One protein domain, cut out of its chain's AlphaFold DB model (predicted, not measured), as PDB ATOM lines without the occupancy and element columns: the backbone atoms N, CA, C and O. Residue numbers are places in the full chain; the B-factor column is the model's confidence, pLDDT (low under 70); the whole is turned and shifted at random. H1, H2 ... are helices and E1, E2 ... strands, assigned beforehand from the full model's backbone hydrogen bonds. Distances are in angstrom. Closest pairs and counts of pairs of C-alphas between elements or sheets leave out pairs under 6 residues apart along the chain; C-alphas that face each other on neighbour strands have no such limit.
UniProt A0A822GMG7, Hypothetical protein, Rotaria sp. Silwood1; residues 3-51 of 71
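Overview. This is residues 3 to 51 of the 71 residues of the protein "Hypothetical protein" of Rotaria sp. Silwood1 (UniProt A0A822GMG7). A small hairpin of two strands, E1 and E2, makes one end of a loose, elongated model, and its tip, residues 5 to 10, sticks out free. Beyond it come the short helix H1 and the longer H2, set crosswise to each other; a long link leads from H1 to the far end, and H2 folds back from there until its last turns reach H1. The printed part has 49 residues, with two named strands and two named helices in the order E1, E2, H1, H2; the sheet is antiparallel and the class is mixed, helices and strands. The radius of gyration of the C-alphas is 12.4 A, and they span 37 by 22 by 14 A.

Arrangement. Look first at E1, residues 3 to 6, and E2, residues 9 to 13, an antiparallel hairpin with 145 degrees between their directions. N 4 and O 11 are 2.9 A apart and N 11 and O 4 also 2.9 A, both within hydrogen-bond range. Go on to H1, residues 17 to 24, and H2, residues 37 to 50: they touch, about perpendicular at 86 degrees, H2 with residues 46 to 50 alone. Their closest C-alphas are those of Phe 24 and Lys 46, 6.9 A apart. E1 is apart from H1, and both strands are apart from H2. Every O i to N i+4 pair is within hydrogen-bond range in H1, and 9 of 10 in H2.

Along the chain. Find C-alpha 3 at (-10.846, -5.732, 42.033), where E1 begins; it covers 10.3 A, and E2 13.1 A. H1 starts at C-alpha 17, (0.621, 5.772, 37.595), and covers 10.4 A. H2 runs 20.6 A to C-alpha 50 at (-9.224, -5.119, 30.725).

Size, cuts and confidence. The C-alphas farthest apart are those of Thr 8 and Ser 36, 37.8 A. The printed part has no cut; the link from H1 to H2, residues 25 to 36, is long. Mean pLDDT of the printed part is 92.8, and no printed residue is under 70.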
ATOM      1  N   LEU A   3     -10.559  -4.441  41.422       94.50
ATOM      2  CA  LEU A   3     -10.846  -5.732  42.033       94.50
ATOM      3  C   LEU A   3     -10.169  -6.832  41.216       94.50
ATOM      4  O   LEU A   3     -10.470  -6.995  40.037       94.50
ATOM      5  N   LEU A   4      -9.263  -7.573  41.845       95.31
ATOM      6  CA  LEU A   4      -8.682  -8.783  41.275       95.31
ATOM      7  C   LEU A   4      -9.405 -10.000  41.851       95.31
ATOM      8  O   LEU A   4      -9.857  -9.965  42.998       95.31
ATOM      9  N   SER A   5      -9.495 -11.067  41.063       96.12
ATOM     10  CA  SER A   5     -10.051 -12.351  41.483       96.12
ATOM     11  C   SER A   5      -9.114 -13.488  41.112       96.12
ATOM     12  O   SER A   5      -8.528 -13.469  40.030       96.12
ATOM     13  N   ASP A   6      -9.038 -14.494  41.969       96.00
ATOM     14  CA  ASP A   6      -8.400 -15.775  41.681       96.00
ATOM     15  C   ASP A   6      -9.244 -16.928  42.251       96.00
ATOM     16  O   ASP A   6     -10.370 -16.731  42.711       96.00
ATOM     17  N   SER A   7      -8.712 -18.153  42.229       96.88
ATOM     18  CA  SER A   7      -9.403 -19.333  42.772       96.88
ATOM     19  C   SER A   7      -9.717 -19.269  44.277       96.88
ATOM     20  O   SER A   7     -10.493 -20.083  44.770       96.88
ATOM     21  N   THR A   8      -9.106 -18.339  45.014       96.25
ATOM     22  CA  THR A   8      -9.214 -18.220  46.475       96.25
ATOM     23  C   THR A   8     -10.153 -17.100  46.914       96.25
ATOM     24  O   THR A   8     -10.652 -17.129  48.039       96.25
ATOM     25  N   GLY A   9     -10.439 -16.134  46.038       95.88
ATOM     26  CA  GLY A   9     -11.399 -15.075  46.310       95.88
ATOM     27  C   GLY A   9     -11.103 -13.791  45.552       95.88
ATOM     28  O   GLY A   9     -10.679 -13.805  44.399       95.88
ATOM     29  N   TYR A  10     -11.368 -12.667  46.219       96.44
ATOM     30  CA  TYR A  10     -11.295 -11.333  45.635       96.44
ATOM     31  C   TYR A  10     -10.457 -10.395  46.502       96.44
ATOM     32  O   TYR A  10     -10.580 -10.404  47.727       96.44
ATOM     33  N   GLN A  11      -9.657  -9.535  45.870       95.69
ATOM     34  CA  GLN A  11      -8.837  -8.544  46.563       95.69
ATOM     35  C   GLN A  11      -8.846  -7.206  45.821       95.69
ATOM     36  O   GLN A  11      -8.543  -7.128  44.631       95.69
ATOM     37  N   TRP A  12      -9.140  -6.127  46.548       95.50
ATOM     38  CA  TRP A  12      -8.967  -4.767  46.041       95.50
ATOM     39  C   TRP A  12      -7.491  -4.379  46.060       95.50
ATOM     40  O   TRP A  12      -6.832  -4.482  47.099       95.50
ATOM     41  N   VAL A  13      -6.988  -3.909  44.920       95.19
ATOM     42  CA  VAL A  13      -5.598  -3.476  44.746       95.19
ATOM     43  C   VAL A  13      -5.555  -2.061  44.175       95.19
ATOM     44  O   VAL A  13      -6.296  -1.692  43.256       95.19
ATOM     45  N   SER A  14      -4.682  -1.238  44.749       95.06
ATOM     46  CA  SER A  14      -4.370   0.094  44.234       95.06
ATOM     47  C   SER A  14      -3.188   0.009  43.279       95.06
ATOM     48  O   SER A  14      -2.163  -0.578  43.613       95.06
ATOM     49  N   PHE A  15      -3.338   0.636  42.118       93.25
ATOM     50  CA  PHE A  15      -2.289   0.803  41.122       93.25
ATOM     51  C   PHE A  15      -1.827   2.259  41.164       93.25
ATOM     52  O   PHE A  15      -2.656   3.157  41.332       93.25
ATOM     53  N   PHE A  16      -0.519   2.482  41.053       92.50
ATOM     54  CA  PHE A  16       0.026   3.817  40.836       92.50
ATOM     55  C   PHE A  16       0.114   4.083  39.331       92.50
ATOM     56  O   PHE A  16      -0.325   3.265  38.521       92.50
ATOM     57  N   GLU A  17       0.608   5.262  38.966       92.94
ATOM     58  CA  GLU A  17       0.621   5.772  37.595       92.94
ATOM     59  C   GLU A  17       1.181   4.755  36.598       92.94
ATOM     60  O   GLU A  17       0.424   4.242  35.780       92.94
ATOM     61  N   LYS A  18       2.448   4.352  36.749       93.62
ATOM     62  CA  LYS A  18       3.120   3.424  35.824       93.62
ATOM     63  C   LYS A  18       2.364   2.115  35.626       93.62
ATOM     64  O   LYS A  18       2.211   1.650  34.502       93.62
ATOM     65  N   GLU A  19       1.893   1.494  36.706       93.81
ATOM     66  CA  GLU A  19       1.173   0.228  36.587       93.81
ATOM     67  C   GLU A  19      -0.221   0.422  35.971       93.81
ATOM     68  O   GLU A  19      -0.699  -0.457  35.255       93.81
ATOM     69  N   SER A  20      -0.853   1.577  36.197       92.81
ATOM     70  CA  SER A  20      -2.124   1.936  35.559       92.81
ATOM     71  C   SER A  20      -1.946   2.161  34.057       92.81
ATOM     72  O   SER A  20      -2.755   1.667  33.277       92.81
ATOM     73  N   GLU A  21      -0.868   2.823  33.631       94.38
ATOM     74  CA  GLU A  21      -0.558   3.011  32.208       94.38
ATOM     75  C   GLU A  21      -0.358   1.685  31.485       94.38
ATOM     76  O   GLU A  21      -0.892   1.484  30.398       94.38
ATOM     77  N   ILE A  22       0.371   0.756  32.108       92.75
ATOM     78  CA  ILE A  22       0.571  -0.595  31.573       92.75
ATOM     79  C   ILE A  22      -0.766  -1.333  31.473       92.75
ATOM     80  O   ILE A  22      -1.022  -2.036  30.495       92.75
ATOM     81  N   LEU A  23      -1.621  -1.194  32.487       92.12
ATOM     82  CA  LEU A  23      -2.883  -1.914  32.543       92.12
ATOM     83  C   LEU A  23      -3.898  -1.396  31.520       92.12
ATOM     84  O   LEU A  23      -4.499  -2.204  30.818       92.12
ATOM     85  N   PHE A  24      -4.072  -0.077  31.431       91.06
ATOM     86  CA  PHE A  24      -5.047   0.569  30.548       91.06
ATOM     87  C   PHE A  24      -4.479   0.918  29.164       91.06
ATOM     88  O   PHE A  24      -5.237   1.275  28.263       91.06
ATOM     89  N   GLY A  25      -3.164   0.830  28.966       92.00
ATOM     90  CA  GLY A  25      -2.502   1.135  27.698       92.00
ATOM     91  C   GLY A  25      -2.550   2.615  27.311       92.00
ATOM     92  O   GLY A  25      -2.530   2.938  26.125       92.00
ATOM     93  N   CYS A  26      -2.694   3.527  28.274       92.62
ATOM     94  CA  CYS A  26      -2.565   4.964  28.039       92.62
ATOM     95  C   CYS A  26      -2.111   5.702  29.301       92.62
ATOM     96  O   CYS A  26      -2.425   5.248  30.404       92.62
ATOM     97  N   PRO A  27      -1.451   6.858  29.141       93.19
ATOM     98  CA  PRO A  27      -1.138   7.741  30.253       93.19
ATOM     99  C   PRO A  27      -2.409   8.308  30.909       93.19
ATOM    100  O   PRO A  27      -3.456   8.392  30.243       93.19
ATOM    101  N   PRO A  28      -2.359   8.701  32.197       89.94
ATOM    102  CA  PRO A  28      -3.516   9.201  32.929       89.94
ATOM    103  C   PRO A  28      -4.182  10.397  32.255       89.94
ATOM    104  O   PRO A  28      -5.401  10.493  32.288       89.94
ATOM    105  N   GLU A  29      -3.431  11.293  31.620       91.19
ATOM    106  CA  GLU A  29      -3.966  12.495  30.967       91.19
ATOM    107  C   GLU A  29      -4.844  12.163  29.757       91.19
ATOM    108  O   GLU A  29      -5.697  12.960  29.371       91.19
ATOM    109  N   GLN A  30      -4.635  10.987  29.159       90.62
ATOM    110  CA  GLN A  30      -5.393  10.489  28.011       90.62
ATOM    111  C   GLN A  30      -6.527   9.548  28.424       90.62
ATOM    112  O   GLN A  30      -7.279   9.081  27.565       90.62
ATOM    113  N   PHE A  31      -6.645   9.231  29.716       91.19
ATOM    114  CA  PHE A  31      -7.725   8.387  30.193       91.19
ATOM    115  C   PHE A  31      -9.049   9.174  30.173       91.19
ATOM    116  O   PHE A  31      -9.105  10.292  30.689       91.19
ATOM    117  N   PRO A  32     -10.123   8.622  29.587       91.81
ATOM    118  CA  PRO A  32     -11.447   9.234  29.640       91.81
ATOM    119  C   PRO A  32     -12.005   9.153  31.071       91.81
ATOM    120  O   PRO A  32     -12.212   8.067  31.605       91.81
ATOM    121  N   TYR A  33     -12.221  10.293  31.727       88.06
ATOM    122  CA  TYR A  33     -12.617  10.345  33.147       88.06
ATOM    123  C   TYR A  33     -14.131  10.464  33.365       88.06
ATOM    124  O   TYR A  33     -14.570  10.685  34.491       88.06
ATOM    125  N   GLY A  34     -14.933  10.350  32.308       86.44
ATOM    126  CA  GLY A  34     -16.384  10.503  32.382       86.44
ATOM    127  C   GLY A  34     -16.832  11.950  32.595       86.44
ATOM    128  O   GLY A  34     -17.817  12.199  33.284       86.44
ATOM    129  N   LYS A  35     -16.118  12.937  32.032       89.31
ATOM    130  CA  LYS A  35     -16.501  14.365  32.129       89.31
ATOM    131  C   LYS A  35     -17.701  14.735  31.247       89.31
ATOM    132  O   LYS A  35     -18.272  15.813  31.399       89.31
ATOM    133  N   SER A  36     -18.057  13.871  30.304       93.06
ATOM    134  CA  SER A  36     -19.219  13.978  29.422       93.06
ATOM    135  C   SER A  36     -19.773  12.579  29.151       93.06
ATOM    136  O   SER A  36     -19.104  11.592  29.437       93.06
ATOM    137  N   LYS A  37     -20.969  12.478  28.560       89.19
ATOM    138  CA  LYS A  37     -21.574  11.177  28.227       89.19
ATOM    139  C   LYS A  37     -20.721  10.352  27.250       89.19
ATOM    140  O   LYS A  37     -20.522   9.166  27.459       89.19
ATOM    141  N   ASP A  38     -20.169  10.997  26.223       91.75
ATOM    142  CA  ASP A  38     -19.246  10.351  25.273       91.75
ATOM    143  C   ASP A  38     -17.938   9.905  25.955       91.75
ATOM    144  O   ASP A  38     -17.377   8.858  25.639       91.75
ATOM    145  N   ASP A  39     -17.463  10.685  26.931       92.19
ATOM    146  CA  ASP A  39     -16.284  10.346  27.732       92.19
ATOM    147  C   ASP A  39     -16.571   9.179  28.694       92.19
ATOM    148  O   ASP A  39     -15.729   8.306  28.880       92.19
ATOM    149  N   GLU A  40     -17.773   9.112  29.266       93.25
ATOM    150  CA  GLU A  40     -18.220   8.013  30.127       93.25
ATOM    151  C   GLU A  40     -18.286   6.692  29.352       93.25
ATOM    152  O   GLU A  40     -17.746   5.685  29.811       93.25
ATOM    153  N   ASP A  41     -18.840   6.712  28.137       93.69
ATOM    154  CA  ASP A  41     -18.895   5.541  27.259       93.69
ATOM    155  C   ASP A  41     -17.483   5.033  26.917       93.69
ATOM    156  O   ASP A  41     -17.207   3.830  26.979       93.69
ATOM    157  N   LYS A  42     -16.545   5.943  26.620       93.19
ATOM    158  CA  LYS A  42     -15.134   5.607  26.358       93.19
ATOM    159  C   LYS A  42     -14.427   5.050  27.594       93.19
ATOM    160  O   LYS A  42     -13.667   4.087  27.475       93.19
ATOM    161  N   ALA A  43     -14.679   5.626  28.768       92.38
ATOM    162  CA  ALA A  43     -14.164   5.129  30.043       92.38
ATOM    163  C   ALA A  43     -14.654   3.718  30.323       92.38
ATOM    164  O   ALA A  43     -13.853   2.823  30.604       92.38
ATOM    165  N   TYR A  44     -15.954   3.501  30.155       92.50
ATOM    166  CA  TYR A  44     -16.571   2.200  30.308       92.50
ATOM    167  C   TYR A  44     -15.957   1.172  29.354       92.50
ATOM    168  O   TYR A  44     -15.506   0.120  29.803       92.50
ATOM    169  N   GLN A  45     -15.840   1.490  28.059       92.06
ATOM    170  CA  GLN A  45     -15.210   0.603  27.071       92.06
ATOM    171  C   GLN A  45     -13.780   0.216  27.469       92.06
ATOM    172  O   GLN A  45     -13.381  -0.942  27.328       92.06
ATOM    173  N   LYS A  46     -13.010   1.169  28.002       91.31
ATOM    174  CA  LYS A  46     -11.618   0.945  28.401       91.31
ATOM    175  C   LYS A  46     -11.482   0.114  29.675       91.31
ATOM    176  O   LYS A  46     -10.568  -0.696  29.782       91.31
ATOM    177  N   ILE A  47     -12.395   0.277  30.629       91.81
ATOM    178  CA  ILE A  47     -12.467  -0.574  31.824       91.81
ATOM    179  C   ILE A  47     -12.911  -1.990  31.436       91.81
ATOM    180  O   ILE A  47     -12.356  -2.975  31.918       91.81
ATOM    181  N   MET A  48     -13.879  -2.108  30.527       92.81
ATOM    182  CA  MET A  48     -14.371  -3.403  30.069       92.81
ATOM    183  C   MET A  48     -13.334  -4.179  29.258       92.81
ATOM    184  O   MET A  48     -13.300  -5.401  29.363       92.81
ATOM    185  N   SER A  49     -12.458  -3.506  28.505       91.88
ATOM    186  CA  SER A  49     -11.432  -4.184  27.700       91.88
ATOM    187  C   SER A  49     -10.372  -4.907  28.537       91.88
ATOM    188  O   SER A  49      -9.773  -5.869  28.054       91.88
ATOM    189  N   ILE A  50     -10.153  -4.476  29.784       91.19
ATOM    190  CA  ILE A  50      -9.224  -5.119  30.725       91.19
ATOM    191  C   ILE A  50      -9.914  -6.126  31.655       91.19
ATOM    192  O   ILE A  50      -9.236  -6.928  32.298       91.19
ATOM    193  N   SER A  51     -11.244  -6.085  31.748       92.31
ATOM    194  CA  SER A  51     -12.015  -6.985  32.603       92.31
ATOM    195  C   SER A  51     -11.946  -8.422  32.078       92.31
ATOM    196  O   SER A  51     -12.036  -8.660  30.876       92.31
TER     197      SER A  51